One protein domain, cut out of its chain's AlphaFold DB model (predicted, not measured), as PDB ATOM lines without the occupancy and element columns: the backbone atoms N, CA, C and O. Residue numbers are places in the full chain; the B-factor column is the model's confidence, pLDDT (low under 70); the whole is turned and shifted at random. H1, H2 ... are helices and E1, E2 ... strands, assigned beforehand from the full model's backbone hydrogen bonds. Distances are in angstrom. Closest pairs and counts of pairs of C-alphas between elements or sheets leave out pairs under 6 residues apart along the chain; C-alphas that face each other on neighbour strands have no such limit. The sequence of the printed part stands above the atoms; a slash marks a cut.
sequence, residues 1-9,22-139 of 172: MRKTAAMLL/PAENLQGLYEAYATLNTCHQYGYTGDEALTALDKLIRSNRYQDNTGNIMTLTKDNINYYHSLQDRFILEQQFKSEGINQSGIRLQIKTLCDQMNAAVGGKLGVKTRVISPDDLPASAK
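What this domain is: This is residues 1 to 9 and 22 to 139 of the 172 residues of an uncharacterized protein of Citrobacter freundii complex sp. CFNIH4 (UniProt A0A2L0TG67). Helix H2 is the core of an elongated helical body, with the long H6 crossing one side of it, H3 and H5 packed along it and H4 set steeply against it. Toward one end of the long axis H5 and H6 form a helical hairpin; toward the other lie E1 and the turn after it, while H1 packs on H2 and the unnamed tail, residues 123 to 139, folds back beside H6. The printed part has 127 residues with six named helices and one named strand, in the order H1 H2 H3 E1 H4 H5 H6; the class is mostly helix. The whole is compact, with a radius of gyration of the C-alphas of 15.5 A and spans of 52 by 27 by 27 A.

Where its parts are: Find C-alpha 2 at (-26.691, -101.602, -173.007), where H1 begins; it covers residues 2 to 9. After the cut, H2 runs through residues 25 to 41, 24.2 A long, starting from C-alpha 25 at (-10.501, -96.184, -170.974). Next come H3, residues 48 to 59 and 16.4 A, and E1, residues 61 to 63 and 6.7 A. H4 takes residues 74 to 82, 12.3 A, and H5 residues 86 to 94, 12.2 A. The longest helix, H6, runs 32.5 A through residues 100 to 122 and ends at C-alpha 122 at (-12.838, -90.616, -184.780).

How they stand to each other: Start at H2, the hub, which touches the five other helices. With residues 28 to 32 alone it touches H1, closest at the C-alphas of Met 7 and Gly 28, 5.4 A apart. H2 and H3 form a helical hairpin at 32 degrees, a tilt only just shallow, closest at C-alphas Leu 36 and Leu 50, 5.9 A. With residues 32 to 39 alone H2 touches residues 111 to 115 of H6 at a steep tilt of 48 degrees, opposite ways; the C-alphas of Cys 39 and Cys 111, the closest, are 5.7 A apart. H4 touches H2 at a steep tilt of 49 degrees, with C-alphas Tyr 30 and Tyr 80 closest at 5.7 A. H5 touches H2 at a shallow tilt of 23 degrees, closest at C-alphas Thr 38 and Ile 88, 7.1 A. H5 and H6 form a second helical hairpin, closest at C-alphas Gln 91 and Ile 103, 6.5 A. E1 pairs with no named strand, but its residues 62 to 63 pair antiparallel with residues 69 to 70. Every O i to N i+4 pair is within hydrogen-bond range in H2, H3, H4, H5 and H6, and 3 of 4 are in H1.

The domain as a whole: Look to Gly 67 and Ile 98 for the two C-alphas farthest apart, 52.6 A. Residues 10 to 21 are not printed, and C-alphas 9 and 22 are 13.3 A apart across the cut. Of the links that are printed whole, none is long. Confidence is low, under 70, at residues 1 to 9 and residue 98.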
ATOM      1  N   MET A   1     -27.454-105.501-174.898       42.75
ATOM      2  CA  MET A   1     -26.920-104.403-175.740       42.75
ATOM      3  C   MET A   1     -26.648-103.072-175.013       42.75
ATOM      4  O   MET A   1     -26.068-102.194-175.625       42.75
ATOM      5  N   ARG A   2     -26.964-102.881-173.715       40.38
ATOM      6  CA  ARG A   2     -26.691-101.602-173.007       40.38
ATOM      7  C   ARG A   2     -25.213-101.317-172.666       40.38
ATOM      8  O   ARG A   2     -24.882-100.167-172.415       40.38
ATOM      9  N   LYS A   3     -24.338-102.332-172.634       48.75
ATOM     10  CA  LYS A   3     -22.942-102.177-172.172       48.75
ATOM     11  C   LYS A   3     -22.028-101.495-173.199       48.75
ATOM     12  O   LYS A   3     -21.247-100.631-172.821       48.75
ATOM     13  N   THR A   4     -22.186-101.807-174.485       54.91
ATOM     14  CA  THR A   4     -21.298-101.339-175.560       54.91
ATOM     15  C   THR A   4     -21.356 -99.825-175.753       54.91
ATOM     16  O   THR A   4     -20.322 -99.172-175.747       54.91
ATOM     17  N   ALA A   5     -22.553 -99.234-175.830       51.62
ATOM     18  CA  ALA A   5     -22.701 -97.793-176.050       51.62
ATOM     19  C   ALA A   5     -22.168 -96.938-174.882       51.62
ATOM     20  O   ALA A   5     -21.543 -95.907-175.113       51.62
ATOM     21  N   ALA A   6     -22.381 -97.374-173.634       52.19
ATOM     22  CA  ALA A   6     -21.896 -96.667-172.447       52.19
ATOM     23  C   ALA A   6     -20.364 -96.739-172.314       52.19
ATOM     24  O   ALA A   6     -19.735 -95.739-171.983       52.19
ATOM     25  N   MET A   7     -19.755 -97.886-172.631       54.47
ATOM     26  CA  MET A   7     -18.294 -98.038-172.633       54.47
ATOM     27  C   MET A   7     -17.629 -97.291-173.787       54.47
ATOM     28  O   MET A   7     -16.597 -96.664-173.581       54.47
ATOM     29  N   LEU A   8     -18.246 -97.270-174.971       58.12
ATOM     30  CA  LEU A   8     -17.847 -96.398-176.080       58.12
ATOM     31  C   LEU A   8     -17.888 -94.922-175.669       58.12
ATOM     32  O   LEU A   8     -16.941 -94.178-175.899       58.12
ATOM     33  N   LEU A   9     -18.966 -94.485-175.017       56.16
ATOM     34  CA  LEU A   9     -19.079 -93.112-174.525       56.16
ATOM     35  C   LEU A   9     -17.977 -92.761-173.516       56.16
ATOM     36  O   LEU A   9     -17.473 -91.647-173.586       56.16
ATOM     37  N   PRO A  22      -7.007 -91.546-169.808       87.50
ATOM     38  CA  PRO A  22      -7.143 -92.349-168.598       87.50
ATOM     39  C   PRO A  22      -6.940 -93.841-168.901       87.50
ATOM     40  O   PRO A  22      -7.479 -94.362-169.879       87.50
ATOM     41  N   ALA A  23      -6.175 -94.551-168.070       88.06
ATOM     42  CA  ALA A  23      -5.918 -95.984-168.243       88.06
ATOM     43  C   ALA A  23      -7.203 -96.827-168.142       88.06
ATOM     44  O   ALA A  23      -7.318 -97.862-168.794       88.06
ATOM     45  N   GLU A  24      -8.201 -96.350-167.396       85.69
ATOM     46  CA  GLU A  24      -9.545 -96.938-167.313       85.69
ATOM     47  C   GLU A  24     -10.275 -97.009-168.667       85.69
ATOM     48  O   GLU A  24     -11.092 -97.906-168.879       85.69
ATOM     49  N   ASN A  25      -9.922 -96.149-169.630       86.69
ATOM     50  CA  ASN A  25     -10.501 -96.184-170.974       86.69
ATOM     51  C   ASN A  25      -9.952 -97.337-171.822       86.69
ATOM     52  O   ASN A  25     -10.579 -97.715-172.814       86.69
ATOM     53  N   LEU A  26      -8.795 -97.904-171.461       88.62
ATOM     54  CA  LEU A  26      -8.091 -98.892-172.280       88.62
ATOM     55  C   LEU A  26      -8.930-100.155-172.502       88.62
ATOM     56  O   LEU A  26      -9.006-100.650-173.623       88.62
ATOM     57  N   GLN A  27      -9.624-100.623-171.462       89.44
ATOM     58  CA  GLN A  27     -10.506-101.783-171.566       89.44
ATOM     59  C   GLN A  27     -11.648-101.534-172.562       89.44
ATOM     60  O   GLN A  27     -11.896-102.363-173.435       89.44
ATOM     61  N   GLY A  28     -12.297-100.368-172.490       89.31
ATOM     62  CA  GLY A  28     -13.368-100.004-173.423       89.31
ATOM     63  C   GLY A  28     -12.877 -99.869-174.868       89.31
ATOM     64  O   GLY A  28     -13.575-100.267-175.799       89.31
ATOM     65  N   LEU A  29     -11.656 -99.361-175.065       91.31
ATOM     66  CA  LEU A  29     -11.023 -99.285-176.384       91.31
ATOM     67  C   LEU A  29     -10.708-100.677-176.951       91.31
ATOM     68  O   LEU A  29     -10.957-100.918-178.131       91.31
ATOM     69  N   TYR A  30     -10.204-101.597-176.126       93.69
ATOM     70  CA  TYR A  30      -9.933-102.980-176.532       93.69
ATOM     71  C   TYR A  30     -11.207-103.742-176.880       93.69
ATOM     72  O   TYR A  30     -11.226-104.477-177.864       93.69
ATOM     73  N   GLU A  31     -12.287-103.540-176.128       92.19
ATOM     74  CA  GLU A  31     -13.586-104.137-176.440       92.19
ATOM     75  C   GLU A  31     -14.155-103.592-177.754       92.19
ATOM     76  O   GLU A  31     -14.553-104.372-178.617       92.19
ATOM     77  N   ALA A  32     -14.113-102.271-177.964       92.38
ATOM     78  CA  ALA A  32     -14.531-101.671-179.231       92.38
ATOM     79  C   ALA A  32     -13.690-102.183-180.414       92.38
ATOM     80  O   ALA A  32     -14.240-102.461-181.483       92.38
ATOM     81  N   TYR A  33     -12.377-102.347-180.214       94.94
ATOM     82  CA  TYR A  33     -11.487-102.938-181.208       94.94
ATOM     83  C   TYR A  33     -11.880-104.385-181.502       94.94
ATOM     84  O   TYR A  33     -12.039-104.733-182.666       94.94
ATOM     85  N   ALA A  34     -12.091-105.211-180.476       95.81
ATOM     86  CA  ALA A  34     -12.480-106.609-180.632       95.81
ATOM     87  C   ALA A  34     -13.787-106.750-181.427       95.81
ATOM     88  O   ALA A  34     -13.845-107.542-182.367       95.81
ATOM     89  N   THR A  35     -14.806-105.939-181.121       95.00
ATOM     90  CA  THR A  35     -16.077-105.924-181.861       95.00
ATOM     91  C   THR A  35     -15.876-105.547-183.327       95.00
ATOM     92  O   THR A  35     -16.324-106.280-184.208       95.00
ATOM     93  N   LEU A  36     -15.172-104.446-183.615       94.62
ATOM     94  CA  LEU A  36     -14.908-104.030-184.998       94.62
ATOM     95  C   LEU A  36     -14.041-105.040-185.756       94.62
ATOM     96  O   LEU A  36     -14.309-105.312-186.923       94.62
ATOM     97  N   ASN A  37     -13.042-105.625-185.098       95.88
ATOM     98  CA  ASN A  37     -12.169-106.647-185.663       95.88
ATOM     99  C   ASN A  37     -12.977-107.886-186.056       95.88
ATOM    100  O   ASN A  37     -12.868-108.362-187.182       95.88
ATOM    101  N   THR A  38     -13.852-108.377-185.175       95.56
ATOM    102  CA  THR A  38     -14.726-109.517-185.486       95.56
ATOM    103  C   THR A  38     -15.721-109.182-186.604       95.56
ATOM    104  O   THR A  38     -15.877-109.973-187.531       95.56
ATOM    105  N   CYS A  39     -16.341-107.997-186.590       94.94
ATOM    106  CA  CYS A  39     -17.202-107.536-187.688       94.94
ATOM    107  C   CYS A  39     -16.466-107.496-189.035       94.94
ATOM    108  O   CYS A  39     -17.004-107.943-190.050       94.94
ATOM    109  N   HIS A  40     -15.232-106.992-189.039       95.12
ATOM    110  CA  HIS A  40     -14.387-106.921-190.223       95.12
ATOM    111  C   HIS A  40     -13.985-108.315-190.727       95.12
ATOM    112  O   HIS A  40     -14.110-108.586-191.918       95.12
ATOM    113  N   GLN A  41     -13.585-109.224-189.830       94.44
ATOM    114  CA  GLN A  41     -13.212-110.605-190.167       94.44
ATOM    115  C   GLN A  41     -14.340-111.366-190.875       94.44
ATOM    116  O   GLN A  41     -14.078-112.131-191.802       94.44
ATOM    117  N   TYR A  42     -15.593-111.132-190.481       93.06
ATOM    118  CA  TYR A  42     -16.762-111.721-191.143       93.06
ATOM    119  C   TYR A  42     -17.296-110.892-192.323       93.06
ATOM    120  O   TYR A  42     -18.306-111.258-192.921       93.06
ATOM    121  N   GLY A  43     -16.629-109.794-192.685       92.81
ATOM    122  CA  GLY A  43     -16.963-108.972-193.848       92.81
ATOM    123  C   GLY A  43     -18.195-108.081-193.681       92.81
ATOM    124  O   GLY A  43     -18.724-107.591-194.675       92.81
ATOM    125  N   TYR A  44     -18.661-107.842-192.450       93.06
ATOM    126  CA  TYR A  44     -19.788-106.940-192.189       93.06
ATOM    127  C   TYR A  44     -19.417-105.461-192.375       93.06
ATOM    128  O   TYR A  44     -20.283-104.642-192.682       93.06
ATOM    129  N   THR A  45     -18.141-105.110-192.183       93.88
ATOM    130  CA  THR A  45     -17.643-103.727-192.224       93.88
ATOM    131  C   THR A  45     -16.321-103.619-192.978       93.88
ATOM    132  O   THR A  45     -15.572-104.588-193.127       93.88
ATOM    133  N   GLY A  46     -16.000-102.403-193.424       93.06
ATOM    134  CA  GLY A  46     -14.637-102.063-193.821       93.06
ATOM    135  C   GLY A  46     -13.660-102.005-192.650       93.06
ATOM    136  O   GLY A  46     -14.000-102.345-191.514       93.06
ATOM    137  N   ASP A  47     -12.438-101.592-192.958       94.38
ATOM    138  CA  ASP A  47     -11.318-101.462-192.028       94.38
ATOM    139  C   ASP A  47     -11.079-100.011-191.579       94.38
ATOM    140  O   ASP A  47     -10.182 -99.768-190.773       94.38
ATOM    141  N   GLU A  48     -11.869 -99.035-192.044       95.25
ATOM    142  CA  GLU A  48     -11.590 -97.610-191.830       95.25
ATOM    143  C   GLU A  48     -11.672 -97.220-190.346       95.25
ATOM    144  O   GLU A  48     -10.731 -96.641-189.797       95.25
ATOM    145  N   ALA A  49     -12.772 -97.572-189.666       93.44
ATOM    146  CA  ALA A  49     -12.916 -97.334-188.227       93.44
ATOM    147  C   ALA A  49     -11.940 -98.175-187.402       93.44
ATOM    148  O   ALA A  49     -11.399 -97.682-186.415       93.44
ATOM    149  N   LEU A  50     -11.701 -99.426-187.809       94.38
ATOM    150  CA  LEU A  50     -10.792-100.341-187.120       94.38
ATOM    151  C   LEU A  50      -9.353 -99.810-187.145       94.38
ATOM    152  O   LEU A  50      -8.714 -99.707-186.102       94.38
ATOM    153  N   THR A  51      -8.877 -99.391-188.317       95.38
ATOM    154  CA  THR A  51      -7.547 -98.797-188.514       95.38
ATOM    155  C   THR A  51      -7.403 -97.481-187.755       95.38
ATOM    156  O   THR A  51      -6.371 -97.219-187.134       95.38
ATOM    157  N   ALA A  52      -8.437 -96.638-187.771       93.44
ATOM    158  CA  ALA A  52      -8.428 -95.386-187.026       93.44
ATOM    159  C   ALA A  52      -8.388 -95.619-185.507       93.44
ATOM    160  O   ALA A  52      -7.652 -94.928-184.797       93.44
ATOM    161  N   LEU A  53      -9.134 -96.612-185.016       93.69
ATOM    162  CA  LEU A  53      -9.134 -97.003-183.611       93.69
ATOM    163  C   LEU A  53      -7.787 -97.605-183.194       93.69
ATOM    164  O   LEU A  53      -7.256 -97.213-182.159       93.69
ATOM    165  N   ASP A  54      -7.192 -98.476-184.016       95.25
ATOM    166  CA  ASP A  54      -5.842 -99.013-183.791       95.25
ATOM    167  C   ASP A  54      -4.822 -97.886-183.605       95.25
ATOM    168  O   ASP A  54      -4.051 -97.851-182.641       95.25
ATOM    169  N   LYS A  55      -4.862 -96.911-184.516       93.50
ATOM    170  CA  LYS A  55      -3.983 -95.748-184.475       93.50
ATOM    171  C   LYS A  55      -4.218 -94.912-183.220       93.50
ATOM    172  O   LYS A  55      -3.239 -94.477-182.612       93.50
ATOM    173  N   LEU A  56      -5.471 -94.687-182.823       91.31
ATOM    174  CA  LEU A  56      -5.790 -93.984-181.579       91.31
ATOM    175  C   LEU A  56      -5.158 -94.713-180.388       91.31
ATOM    176  O   LEU A  56      -4.412 -94.094-179.635       91.31
ATOM    177  N   ILE A  57      -5.400 -96.015-180.249       92.62
ATOM    178  CA  ILE A  57      -4.917 -96.811-179.115       92.62
ATOM    179  C   ILE A  57      -3.386 -96.758-179.015       92.62
ATOM    180  O   ILE A  57      -2.821 -96.503-177.954       92.62
ATOM    181  N   ARG A  58      -2.694 -96.932-180.142       93.00
ATOM    182  CA  ARG A  58      -1.225 -97.010-180.183       93.00
ATOM    183  C   ARG A  58      -0.521 -95.666-180.051       93.00
ATOM    184  O   ARG A  58       0.624 -95.628-179.608       93.00
ATOM    185  N   SER A  59      -1.154 -94.578-180.487       89.50
ATOM    186  CA  SER A  59      -0.547 -93.238-180.450       89.50
ATOM    187  C   SER A  59      -0.713 -92.528-179.106       89.50
ATOM    188  O   SER A  59      -0.039 -91.525-178.865       89.50
ATOM    189  N   ASN A  60      -1.577 -93.046-178.232       89.44
ATOM    190  CA  ASN A  60      -1.837 -92.471-176.924       89.44
ATOM    191  C   ASN A  60      -0.922 -93.028-175.834       89.44
ATOM    192  O   ASN A  60      -0.443 -94.162-175.874       89.44
ATOM    193  N   ARG A  61      -0.713 -92.199-174.814       90.75
ATOM    194  CA  ARG A  61      -0.194 -92.607-173.510       90.75
ATOM    195  C   ARG A  61      -1.375 -92.840-172.574       90.75
ATOM    196  O   ARG A  61      -2.416 -92.212-172.743       90.75
ATOM    197  N   TYR A  62      -1.208 -93.690-171.574       90.50
ATOM    198  CA  TYR A  62      -2.269 -94.018-170.626       90.50
ATOM    199  C   TYR A  62      -1.837 -93.665-169.214       90.50
ATOM    200  O   TYR A  62      -0.769 -94.089-168.784       90.50
ATOM    201  N   GLN A  63      -2.638 -92.866-168.515       90.12
ATOM    202  CA  GLN A  63      -2.353 -92.436-167.150       90.12
ATOM    203  C   GLN A  63      -3.266 -93.155-166.162       90.12
ATOM    204  O   GLN A  63      -4.486 -93.137-166.324       90.12
ATOM    205  N   ASP A  64      -2.682 -93.797-165.155       89.56
ATOM    206  CA  ASP A  64      -3.446 -94.398-164.064       89.56
ATOM    207  C   ASP A  64      -3.885 -93.357-163.017       89.56
ATOM    208  O   ASP A  64      -3.469 -92.195-163.033       89.56
ATOM    209  N   ASN A  65      -4.707 -93.788-162.061       87.50
ATOM    210  CA  ASN A  65      -5.264 -92.916-161.019       87.50
ATOM    211  C   ASN A  65      -4.211 -92.427-160.006       87.50
ATOM    212  O   ASN A  65      -4.507 -91.567-159.179       87.50
ATOM    213  N   THR A  66      -2.991 -92.965-160.061       90.38
ATOM    214  CA  THR A  66      -1.842 -92.533-159.252       90.38
ATOM    215  C   THR A  66      -0.912 -91.588-160.017       90.38
ATOM    216  O   THR A  66       0.060 -91.082-159.463       90.38
ATOM    217  N   GLY A  67      -1.232 -91.306-161.283       87.12
ATOM    218  CA  GLY A  67      -0.495 -90.403-162.150       87.12
ATOM    219  C   GLY A  67       0.609 -91.069-162.972       87.12
ATOM    220  O   GLY A  67       1.257 -90.359-163.746       87.12
ATOM    221  N   ASN A  68       0.815 -92.388-162.871       91.38
ATOM    222  CA  ASN A  68       1.825 -93.071-163.678       91.38
ATOM    223  C   ASN A  68       1.377 -93.129-165.130       91.38
ATOM    224  O   ASN A  68       0.250 -93.518-165.437       91.38
ATOM    225  N   ILE A  69       2.295 -92.781-166.028       90.81
ATOM    226  CA  ILE A  69       2.038 -92.775-167.460       90.81
ATOM    227  C   ILE A  69       2.704 -93.991-168.091       90.81
ATOM    228  O   ILE A  69       3.930 -94.079-168.130       90.81
ATOM    229  N   MET A  70       1.895 -94.875-168.659       90.69
ATOM    230  CA  MET A  70       2.349 -96.013-169.444       90.69
ATOM    231  C   MET A  70       2.155 -95.787-170.945       90.69
ATOM    232  O   MET A  70       1.275 -95.051-171.399       90.69
ATOM    233  N   THR A  71       2.997 -96.445-171.725       90.50
ATOM    234  CA  THR A  71       2.848 -96.613-173.173       90.50
ATOM    235  C   THR A  71       2.658 -98.090-173.449       90.50
ATOM    236  O   THR A  71       3.291 -98.915-172.789       90.50
ATOM    237  N   LEU A  72       1.816 -98.429-174.421       92.88
ATOM    238  CA  LEU A  72       1.563 -99.827-174.744       92.88
ATOM    239  C   LEU A  72       2.833-100.507-175.259       92.88
ATOM    240  O   LEU A  72       3.526 -99.991-176.138       92.88
ATOM    241  N   THR A  73       3.127-101.680-174.706       94.44
ATOM    242  CA  THR A  73       4.192-102.552-175.198       94.44
ATOM    243  C   THR A  73       3.710-103.344-176.411       94.44
ATOM    244  O   THR A  73       2.517-103.390-176.725       94.44
ATOM    245  N   LYS A  74       4.635-104.029-177.091       95.44
ATOM    246  CA  LYS A  74       4.279-104.933-178.189       95.44
ATOM    247  C   LYS A  74       3.362-106.069-177.727       95.44
ATOM    248  O   LYS A  74       2.461-106.443-178.469       95.44
ATOM    249  N   ASP A  75       3.530-106.554-176.500       96.38
ATOM    250  CA  ASP A  75       2.677-107.604-175.941       96.38
ATOM    251  C   ASP A  75       1.257-107.101-175.692       96.38
ATOM    252  O   ASP A  75       0.297-107.807-175.991       96.38
ATOM    253  N   ASN A  76       1.103-105.852-175.236       93.94
ATOM    254  CA  ASN A  76      -0.219-105.238-175.124       93.94
ATOM    255  C   ASN A  76      -0.901-105.128-176.491       93.94
ATOM    256  O   ASN A  76      -2.089-105.425-176.596       93.94
ATOM    257  N   ILE A  77      -0.146-104.740-177.524       95.75
ATOM    258  CA  ILE A  77      -0.659-104.620-178.893       95.75
ATOM    259  C   ILE A  77      -1.109-105.978-179.430       95.75
ATOM    260  O   ILE A  77      -2.249-106.129-179.866       95.75
ATOM    261  N   ASN A  78      -0.246-106.985-179.321       96.56
ATOM    262  CA  ASN A  78      -0.564-108.347-179.739       96.56
ATOM    263  C   ASN A  78      -1.792-108.891-178.996       96.56
ATOM    264  O   ASN A  78      -2.635-109.553-179.599       96.56
ATOM    265  N   TYR A  79      -1.910-108.592-177.698       95.44
ATOM    266  CA  TYR A  79      -3.045-109.015-176.891       95.44
ATOM    267  C   TYR A  79      -4.363-108.475-177.446       95.44
ATOM    268  O   TYR A  79      -5.229-109.280-177.786       95.44
ATOM    269  N   TYR A  80      -4.529-107.155-177.601       94.62
ATOM    270  CA  TYR A  80      -5.825-106.637-178.057       94.62
ATOM    271  C   TYR A  80      -6.113-106.953-179.531       94.62
ATOM    272  O   TYR A  80      -7.274-107.119-179.896       94.62
ATOM    273  N   HIS A  81      -5.084-107.125-180.370       96.00
ATOM    274  CA  HIS A  81      -5.249-107.622-181.743       96.00
ATOM    275  C   HIS A  81      -5.780-109.054-181.807       96.00
ATOM    276  O   HIS A  81      -6.497-109.393-182.748       96.00
ATOM    277  N   SER A  82      -5.466-109.878-180.804       95.19
ATOM    278  CA  SER A  82      -5.975-111.249-180.697       95.19
ATOM    279  C   SER A  82      -7.413-111.337-180.175       95.19
ATOM    280  O   SER A  82      -8.032-112.397-180.263       95.19
ATOM    281  N   LEU A  83      -7.957-110.245-179.626       94.12
ATOM    282  CA  LEU A  83      -9.301-110.250-179.063       94.12
ATOM    283  C   LEU A  83     -10.366-110.325-180.160       94.12
ATOM    284  O   LEU A  83     -10.279-109.693-181.217       94.12
ATOM    285  N   GLN A  84     -11.414-111.079-179.846       93.06
ATOM    286  CA  GLN A  84     -12.622-111.204-180.645       93.06
ATOM    287  C   GLN A  84     -13.850-111.012-179.759       93.06
ATOM    288  O   GLN A  84     -13.853-111.365-178.574       93.06
ATOM    289  N   ASP A  85     -14.911-110.470-180.346       94.12
ATOM    290  CA  ASP A  85     -16.190-110.303-179.673       94.12
ATOM    291  C   ASP A  85     -16.931-111.642-179.604       94.12
ATOM    292  O   ASP A  85     -17.446-112.158-180.599       94.12
ATOM    293  N   ARG A  86     -16.992-112.206-178.392       91.62
ATOM    294  CA  ARG A  86     -17.648-113.494-178.132       91.62
ATOM    295  C   ARG A  86     -19.126-113.493-178.492       91.62
ATOM    296  O   ARG A  86     -19.622-114.516-178.948       91.62
ATOM    297  N   PHE A  87     -19.825-112.374-178.309       91.19
ATOM    298  CA  PHE A  87     -21.238-112.307-178.659       91.19
ATOM    299  C   PHE A  87     -21.410-112.437-180.172       91.19
ATOM    300  O   PHE A  87     -22.223-113.246-180.615       91.19
ATOM    301  N   ILE A  88     -20.619-111.708-180.964       92.75
ATOM    302  CA  ILE A  88     -20.667-111.823-182.428       92.75
ATOM    303  C   ILE A  88     -20.270-113.229-182.876       92.75
ATOM    304  O   ILE A  88     -20.974-113.799-183.702       92.75
ATOM    305  N   LEU A  89     -19.214-113.818-182.305       92.81
ATOM    306  CA  LEU A  89     -18.806-115.197-182.608       92.81
ATOM    307  C   LEU A  89     -19.934-116.204-182.347       92.81
ATOM    308  O   LEU A  89     -20.250-117.029-183.204       92.81
ATOM    309  N   GLU A  90     -20.577-116.123-181.182       91.75
ATOM    310  CA  GLU A  90     -21.687-117.008-180.825       91.75
ATOM    311  C   GLU A  90     -22.895-116.825-181.747       91.75
ATOM    312  O   GLU A  90     -23.527-117.809-182.136       91.75
ATOM    313  N   GLN A  91     -23.244-115.582-182.090       90.75
ATOM    314  CA  GLN A  91     -24.331-115.321-183.032       90.75
ATOM    315  C   GLN A  91     -23.969-115.823-184.429       90.75
ATOM    316  O   GLN A  91     -24.797-116.451-185.080       90.75
ATOM    317  N   GLN A  92     -22.731-115.617-184.871       91.00
ATOM    318  CA  GLN A  92     -22.270-116.082-186.171       91.00
ATOM    319  C   GLN A  92     -22.363-117.608-186.271       91.00
ATOM    320  O   GLN A  92     -22.920-118.104-187.246       91.00
ATOM    321  N   PHE A  93     -21.940-118.336-185.234       89.88
ATOM    322  CA  PHE A  93     -22.106-119.790-185.155       89.88
ATOM    323  C   PHE A  93     -23.584-120.210-185.207       89.88
ATOM    324  O   PHE A  93     -23.972-121.083-185.979       89.88
ATOM    325  N   LYS A  94     -24.461-119.544-184.444       88.56
ATOM    326  CA  LYS A  94     -25.913-119.823-184.470       88.56
ATOM    327  C   LYS A  94     -26.558-119.500-185.818       88.56
ATOM    328  O   LYS A  94     -27.584-120.090-186.160       88.56
ATOM    329  N   SER A  95     -25.966-118.587-186.584       86.94
ATOM    330  CA  SER A  95     -26.445-118.192-187.908       86.94
ATOM    331  C   SER A  95     -26.262-119.265-188.987       86.94
ATOM    332  O   SER A  95     -26.663-119.053-190.128       86.94
ATOM    333  N   GLU A  96     -25.680-120.412-188.643       83.19
ATOM    334  CA  GLU A  96     -25.620-121.600-189.495       83.19
ATOM    335  C   GLU A  96     -26.845-122.523-189.293       83.19
ATOM    336  O   GLU A  96     -27.063-123.436-190.083       83.19
ATOM    337  N   GLY A  97     -27.698-122.260-188.289       79.00
ATOM    338  CA  GLY A  97     -28.886-123.063-187.941       79.00
ATOM    339  C   GLY A  97     -30.230-122.576-188.523       79.00
ATOM    340  O   GLY A  97     -30.285-121.957-189.573       79.00
ATOM    341  N   ILE A  98     -31.350-122.832-187.828       65.75
ATOM    342  CA  ILE A  98     -32.738-122.685-188.351       65.75
ATOM    343  C   ILE A  98     -33.229-121.214-188.482       65.75
ATOM    344  O   ILE A  98     -34.319-120.956-188.973       65.75
ATOM    345  N   ASN A  99     -32.428-120.209-188.111       75.31
ATOM    346  CA  ASN A  99     -32.802-118.786-188.222       75.31
ATOM    347  C   ASN A  99     -31.638-117.918-188.726       75.31
ATOM    348  O   ASN A  99     -31.298-116.886-188.140       75.31
ATOM    349  N   GLN A 100     -30.985-118.373-189.797       80.81
ATOM    350  CA  GLN A 100     -29.772-117.747-190.338       80.81
ATOM    351  C   GLN A 100     -29.970-116.249-190.609       80.81
ATOM    352  O   GLN A 100     -29.153-115.421-190.219       80.81
ATOM    353  N   SER A 101     -31.090-115.885-191.224       83.50
ATOM    354  CA  SER A 101     -31.339-114.539-191.759       83.50
ATOM    355  C   SER A 101     -31.614-113.515-190.679       83.50
ATOM    356  O   SER A 101     -31.039-112.429-190.713       83.50
ATOM    357  N   GLY A 102     -32.441-113.870-189.692       86.81
ATOM    358  CA  GLY A 102     -32.708-112.999-188.552       86.81
ATOM    359  C   GLY A 102     -31.437-112.730-187.750       86.81
ATOM    360  O   GLY A 102     -31.155-111.584-187.404       86.81
ATOM    361  N   ILE A 103     -30.631-113.768-187.519       88.81
ATOM    362  CA  ILE A 103     -29.378-113.649-186.766       88.81
ATOM    363  C   ILE A 103     -28.345-112.828-187.549       88.81
ATOM    364  O   ILE A 103     -27.784-111.880-187.001       88.81
ATOM    365  N   ARG A 104     -28.137-113.104-188.843       90.56
ATOM    366  CA  ARG A 104     -27.211-112.328-189.694       90.56
ATOM    367  C   ARG A 104     -27.609-110.861-189.791       90.56
ATOM    368  O   ARG A 104     -26.744-109.991-189.722       90.56
ATOM    369  N   LEU A 105     -28.908-110.563-189.869       90.44
ATOM    370  CA  LEU A 105     -29.399-109.186-189.857       90.44
ATOM    371  C   LEU A 105     -29.113-108.483-188.521       90.44
ATOM    372  O   LEU A 105     -28.730-107.310-188.513       90.44
ATOM    373  N   GLN A 106     -29.254-109.182-187.392       90.25
ATOM    374  CA  GLN A 106     -28.905-108.637-186.076       90.25
ATOM    375  C   GLN A 106     -27.405-108.354-185.952       90.25
ATOM    376  O   GLN A 106     -27.034-107.275-185.487       90.25
ATOM    377  N   ILE A 107     -26.548-109.277-186.407       92.25
ATOM    378  CA  ILE A 107     -25.091-109.075-186.420       92.25
ATOM    379  C   ILE A 107     -24.739-107.873-187.297       92.25
ATOM    380  O   ILE A 107     -24.059-106.960-186.834       92.25
ATOM    381  N   LYS A 108     -25.265-107.822-188.528       92.75
ATOM    382  CA  LYS A 108     -25.065-106.704-189.461       92.75
ATOM    383  C   LYS A 108     -25.446-105.372-188.825       92.75
ATOM    384  O   LYS A 108     -24.654-104.438-188.852       92.75
ATOM    385  N   THR A 109     -26.623-105.307-188.206       91.81
ATOM    386  CA  THR A 109     -27.125-104.092-187.549       91.81
ATOM    387  C   THR A 109     -26.191-103.638-186.430       91.81
ATOM    388  O   THR A 109     -25.864-102.455-186.346       91.81
ATOM    389  N   LEU A 110     -25.723-104.565-185.590       92.12
ATOM    390  CA  LEU A 110     -24.753-104.261-184.538       92.12
ATOM    391  C   LEU A 110     -23.434-103.750-185.131       92.12
ATOM    392  O   LEU A 110     -22.922-102.722-184.691       92.12
ATOM    393  N   CYS A 111     -22.902-104.440-186.138       93.88
ATOM    394  CA  CYS A 111     -21.654-104.071-186.793       93.88
ATOM    395  C   CYS A 111     -21.736-102.691-187.458       93.88
ATOM    396  O   CYS A 111     -20.831-101.881-187.276       93.88
ATOM    397  N   ASP A 112     -22.834-102.378-188.147       93.19
ATOM    398  CA  ASP A 112     -23.064-101.059-188.745       93.19
ATOM    399  C   ASP A 112     -23.145 -99.960-187.681       93.19
ATOM    400  O   ASP A 112     -22.530 -98.904-187.834       93.19
ATOM    401  N   GLN A 113     -23.861-100.208-186.578       91.81
ATOM    402  CA  GLN A 113     -23.966 -99.258-185.467       91.81
ATOM    403  C   GLN A 113     -22.604 -98.987-184.828       91.81
ATOM    404  O   GLN A 113     -22.258 -97.830-184.591       91.81
ATOM    405  N   MET A 114     -21.817-100.033-184.579       91.56
ATOM    406  CA  MET A 114     -20.472 -99.909-184.017       91.56
ATOM    407  C   MET A 114     -19.535 -99.168-184.971       91.56
ATOM    408  O   MET A 114     -18.827 -98.252-184.552       91.56
ATOM    409  N   ASN A 115     -19.575 -99.508-186.260       92.94
ATOM    410  CA  ASN A 115     -18.769 -98.871-187.296       92.94
ATOM    411  C   ASN A 115     -19.104 -97.379-187.434       92.94
ATOM    412  O   ASN A 115     -18.207 -96.537-187.456       92.94
ATOM    413  N   ALA A 116     -20.388 -97.021-187.454       91.12
ATOM    414  CA  ALA A 116     -20.828 -95.629-187.508       91.12
ATOM    415  C   ALA A 116     -20.484 -94.857-186.223       91.12
ATOM    416  O   ALA A 116     -20.000 -93.728-186.296       91.12
ATOM    417  N   ALA A 117     -20.692 -95.459-185.049       90.25
ATOM    418  CA  ALA A 117     -20.413 -94.817-183.768       90.25
ATOM    419  C   ALA A 117     -18.916 -94.529-183.590       90.25
ATOM    420  O   ALA A 117     -18.542 -93.398-183.275       90.25
ATOM    421  N   VAL A 118     -18.056 -95.523-183.829       89.81
ATOM    422  CA  VAL A 118     -16.600 -95.358-183.721       89.81
ATOM    423  C   VAL A 118     -16.079 -94.422-184.808       89.81
ATOM    424  O   VAL A 118     -15.350 -93.482-184.496       89.81
ATOM    425  N   GLY A 119     -16.500 -94.612-186.063       89.94
ATOM    426  CA  GLY A 119     -16.121 -93.738-187.176       89.94
ATOM    427  C   GLY A 119     -16.475 -92.275-186.913       89.94
ATOM    428  O   GLY A 119     -15.617 -91.400-187.015       89.94
ATOM    429  N   GLY A 120     -17.706 -92.011-186.463       89.88
ATOM    430  CA  GLY A 120     -18.165 -90.669-186.109       89.88
ATOM    431  C   GLY A 120     -17.362 -90.032-184.973       89.88
ATOM    432  O   GLY A 120     -17.032 -88.850-185.049       89.88
ATOM    433  N   LYS A 121     -16.984 -90.803-183.943       86.88
ATOM    434  CA  LYS A 121     -16.134 -90.310-182.842       86.88
ATOM    435  C   LYS A 121     -14.698 -90.022-183.272       86.88
ATOM    436  O   LYS A 121     -14.079 -89.112-182.732       86.88
ATOM    437  N   LEU A 122     -14.189 -90.772-184.242       87.75
ATOM    438  CA  LEU A 122     -12.838 -90.616-184.780       87.75
ATOM    439  C   LEU A 122     -12.758 -89.627-185.953       87.75
ATOM    440  O   LEU A 122     -11.664 -89.367-186.448       87.75
ATOM    441  N   GLY A 123     -13.889 -89.080-186.410       88.31
ATOM    442  CA  GLY A 123     -13.939 -88.198-187.579       88.31
ATOM    443  C   GLY A 123     -13.624 -88.913-188.897       88.31
ATOM    444  O   GLY A 123     -13.192 -88.275-189.855       88.31
ATOM    445  N   VAL A 124     -13.819 -90.232-188.956       89.81
ATOM    446  CA  VAL A 124     -13.549 -91.055-190.138       89.81
ATOM    447  C   VAL A 124     -14.862 -91.452-190.790       89.81
ATOM    448  O   VAL A 124     -15.755 -92.009-190.151       89.81
ATOM    449  N   LYS A 125     -14.975 -91.179-192.093       92.12
ATOM    450  CA  LYS A 125     -16.115 -91.628-192.891       92.12
ATOM    451  C   LYS A 125     -15.994 -93.130-193.116       92.12
ATOM    452  O   LYS A 125     -15.116 -93.578-193.846       92.12
ATOM    453  N   THR A 126     -16.882 -93.891-192.494       90.50
ATOM    454  CA  THR A 126     -16.925 -95.344-192.633       90.50
ATOM    455  C   THR A 126     -17.852 -95.750-193.765       90.50
ATOM    456  O   THR A 126     -18.883 -95.116-194.011       90.50
ATOM    457  N   ARG A 127     -17.481 -96.813-194.482       88.69
ATOM    458  CA  ARG A 127     -18.367 -97.417-195.477       88.69
ATOM    459  C   ARG A 127     -19.381 -98.332-194.793       88.69
ATOM    460  O   ARG A 127     -19.025 -99.109-193.906       88.69
ATOM    461  N   VAL A 128     -20.628 -98.265-195.244       88.38
ATOM    462  CA  VAL A 128     -21.664 -99.249-194.914       88.38
ATOM    463  C   VAL A 128     -21.766-100.197-196.098       88.38
ATOM    464  O   VAL A 128     -22.038 -99.762-197.213       88.38
ATOM    465  N   ILE A 129     -21.505-101.480-195.862       87.62
ATOM    466  CA  ILE A 129     -21.596-102.510-196.900       87.62
ATOM    467  C   ILE A 129     -23.075-102.859-197.087       87.62
ATOM    468  O   ILE A 129     -23.786-103.089-196.101       87.62
ATOM    469  N   SER A 130     -23.554-102.861-198.332       84.75
ATOM    470  CA  SER A 130     -24.925-103.272-198.644       84.75
ATOM    471  C   SER A 130     -25.134-104.739-198.253       84.75
ATOM    472  O   SER A 130     -24.211-105.536-198.428       84.75
ATOM    473  N   PRO A 131     -26.323-105.149-197.774       82.19
ATOM    474  CA  PRO A 131     -26.635-106.563-197.566       82.19
ATOM    475  C   PRO A 131     -26.355-107.448-198.788       82.19
ATOM    476  O   PRO A 131     -26.037-108.625-198.633       82.19
ATOM    477  N   ASP A 132     -26.442-106.883-199.995       82.69
ATOM    478  CA  ASP A 132     -26.185-107.610-201.236       82.69
ATOM    479  C   ASP A 132     -24.710-107.923-201.487       82.69
ATOM    480  O   ASP A 132     -24.422-108.974-202.067       82.69
ATOM    481  N   ASP A 133     -23.818-107.072-200.981       86.31
ATOM    482  CA  ASP A 133     -22.363-107.146-201.151       86.31
ATOM    483  C   ASP A 133     -21.671-107.889-199.994       86.31
ATOM    484  O   ASP A 133     -20.444-107.988-199.946       86.31
ATOM    485  N   LEU A 134     -22.450-108.405-199.037       88.62
ATOM    486  CA  LEU A 134     -21.932-109.212-197.938       88.62
ATOM    487  C   LEU A 134     -21.450-110.584-198.430       88.62
ATOM    488  O   LEU A 134     -22.063-111.178-199.325       88.62
ATOM    489  N   PRO A 135     -20.412-111.157-197.792       87.00
ATOM    490  CA  PRO A 135     -20.017-112.531-198.067       87.00
ATOM    491  C   PRO A 135     -21.154-113.503-197.723       87.00
ATOM    492  O   PRO A 135     -22.000-113.229-196.872       87.00
ATOM    493  N   ALA A 136     -21.156-114.682-198.351       84.88
ATOM    494  CA  ALA A 136     -22.225-115.675-198.195       84.88
ATOM    495  C   ALA A 136     -22.482-116.097-196.734       84.88
ATOM    496  O   ALA A 136     -23.615-116.407-196.370       84.88
ATOM    497  N   SER A 137     -21.448-116.071-195.888       81.00
ATOM    498  CA  SER A 137     -21.527-116.347-194.446       81.00
ATOM    499  C   SER A 137     -22.225-115.244-193.635       81.00
ATOM    500  O   SER A 137     -22.706-115.510-192.537       81.00
ATOM    501  N   ALA A 138     -22.298-114.024-194.168       81.56
ATOM    502  CA  ALA A 138     -22.875-112.843-193.525       81.56
ATOM    503  C   ALA A 138     -24.181-112.375-194.187       81.56
ATOM    504  O   ALA A 138     -24.961-111.636-193.585       81.56
ATOM    505  N   LYS A 139     -24.440-112.804-195.426       84.44
ATOM    506  CA  LYS A 139     -25.621-112.408-196.190       84.44
ATOM    507  C   LYS A 139     -26.897-112.992-195.566       84.44
ATOM    508  O   LYS A 139     -26.948-114.207-195.344       84.44
TER     509      LYS A 139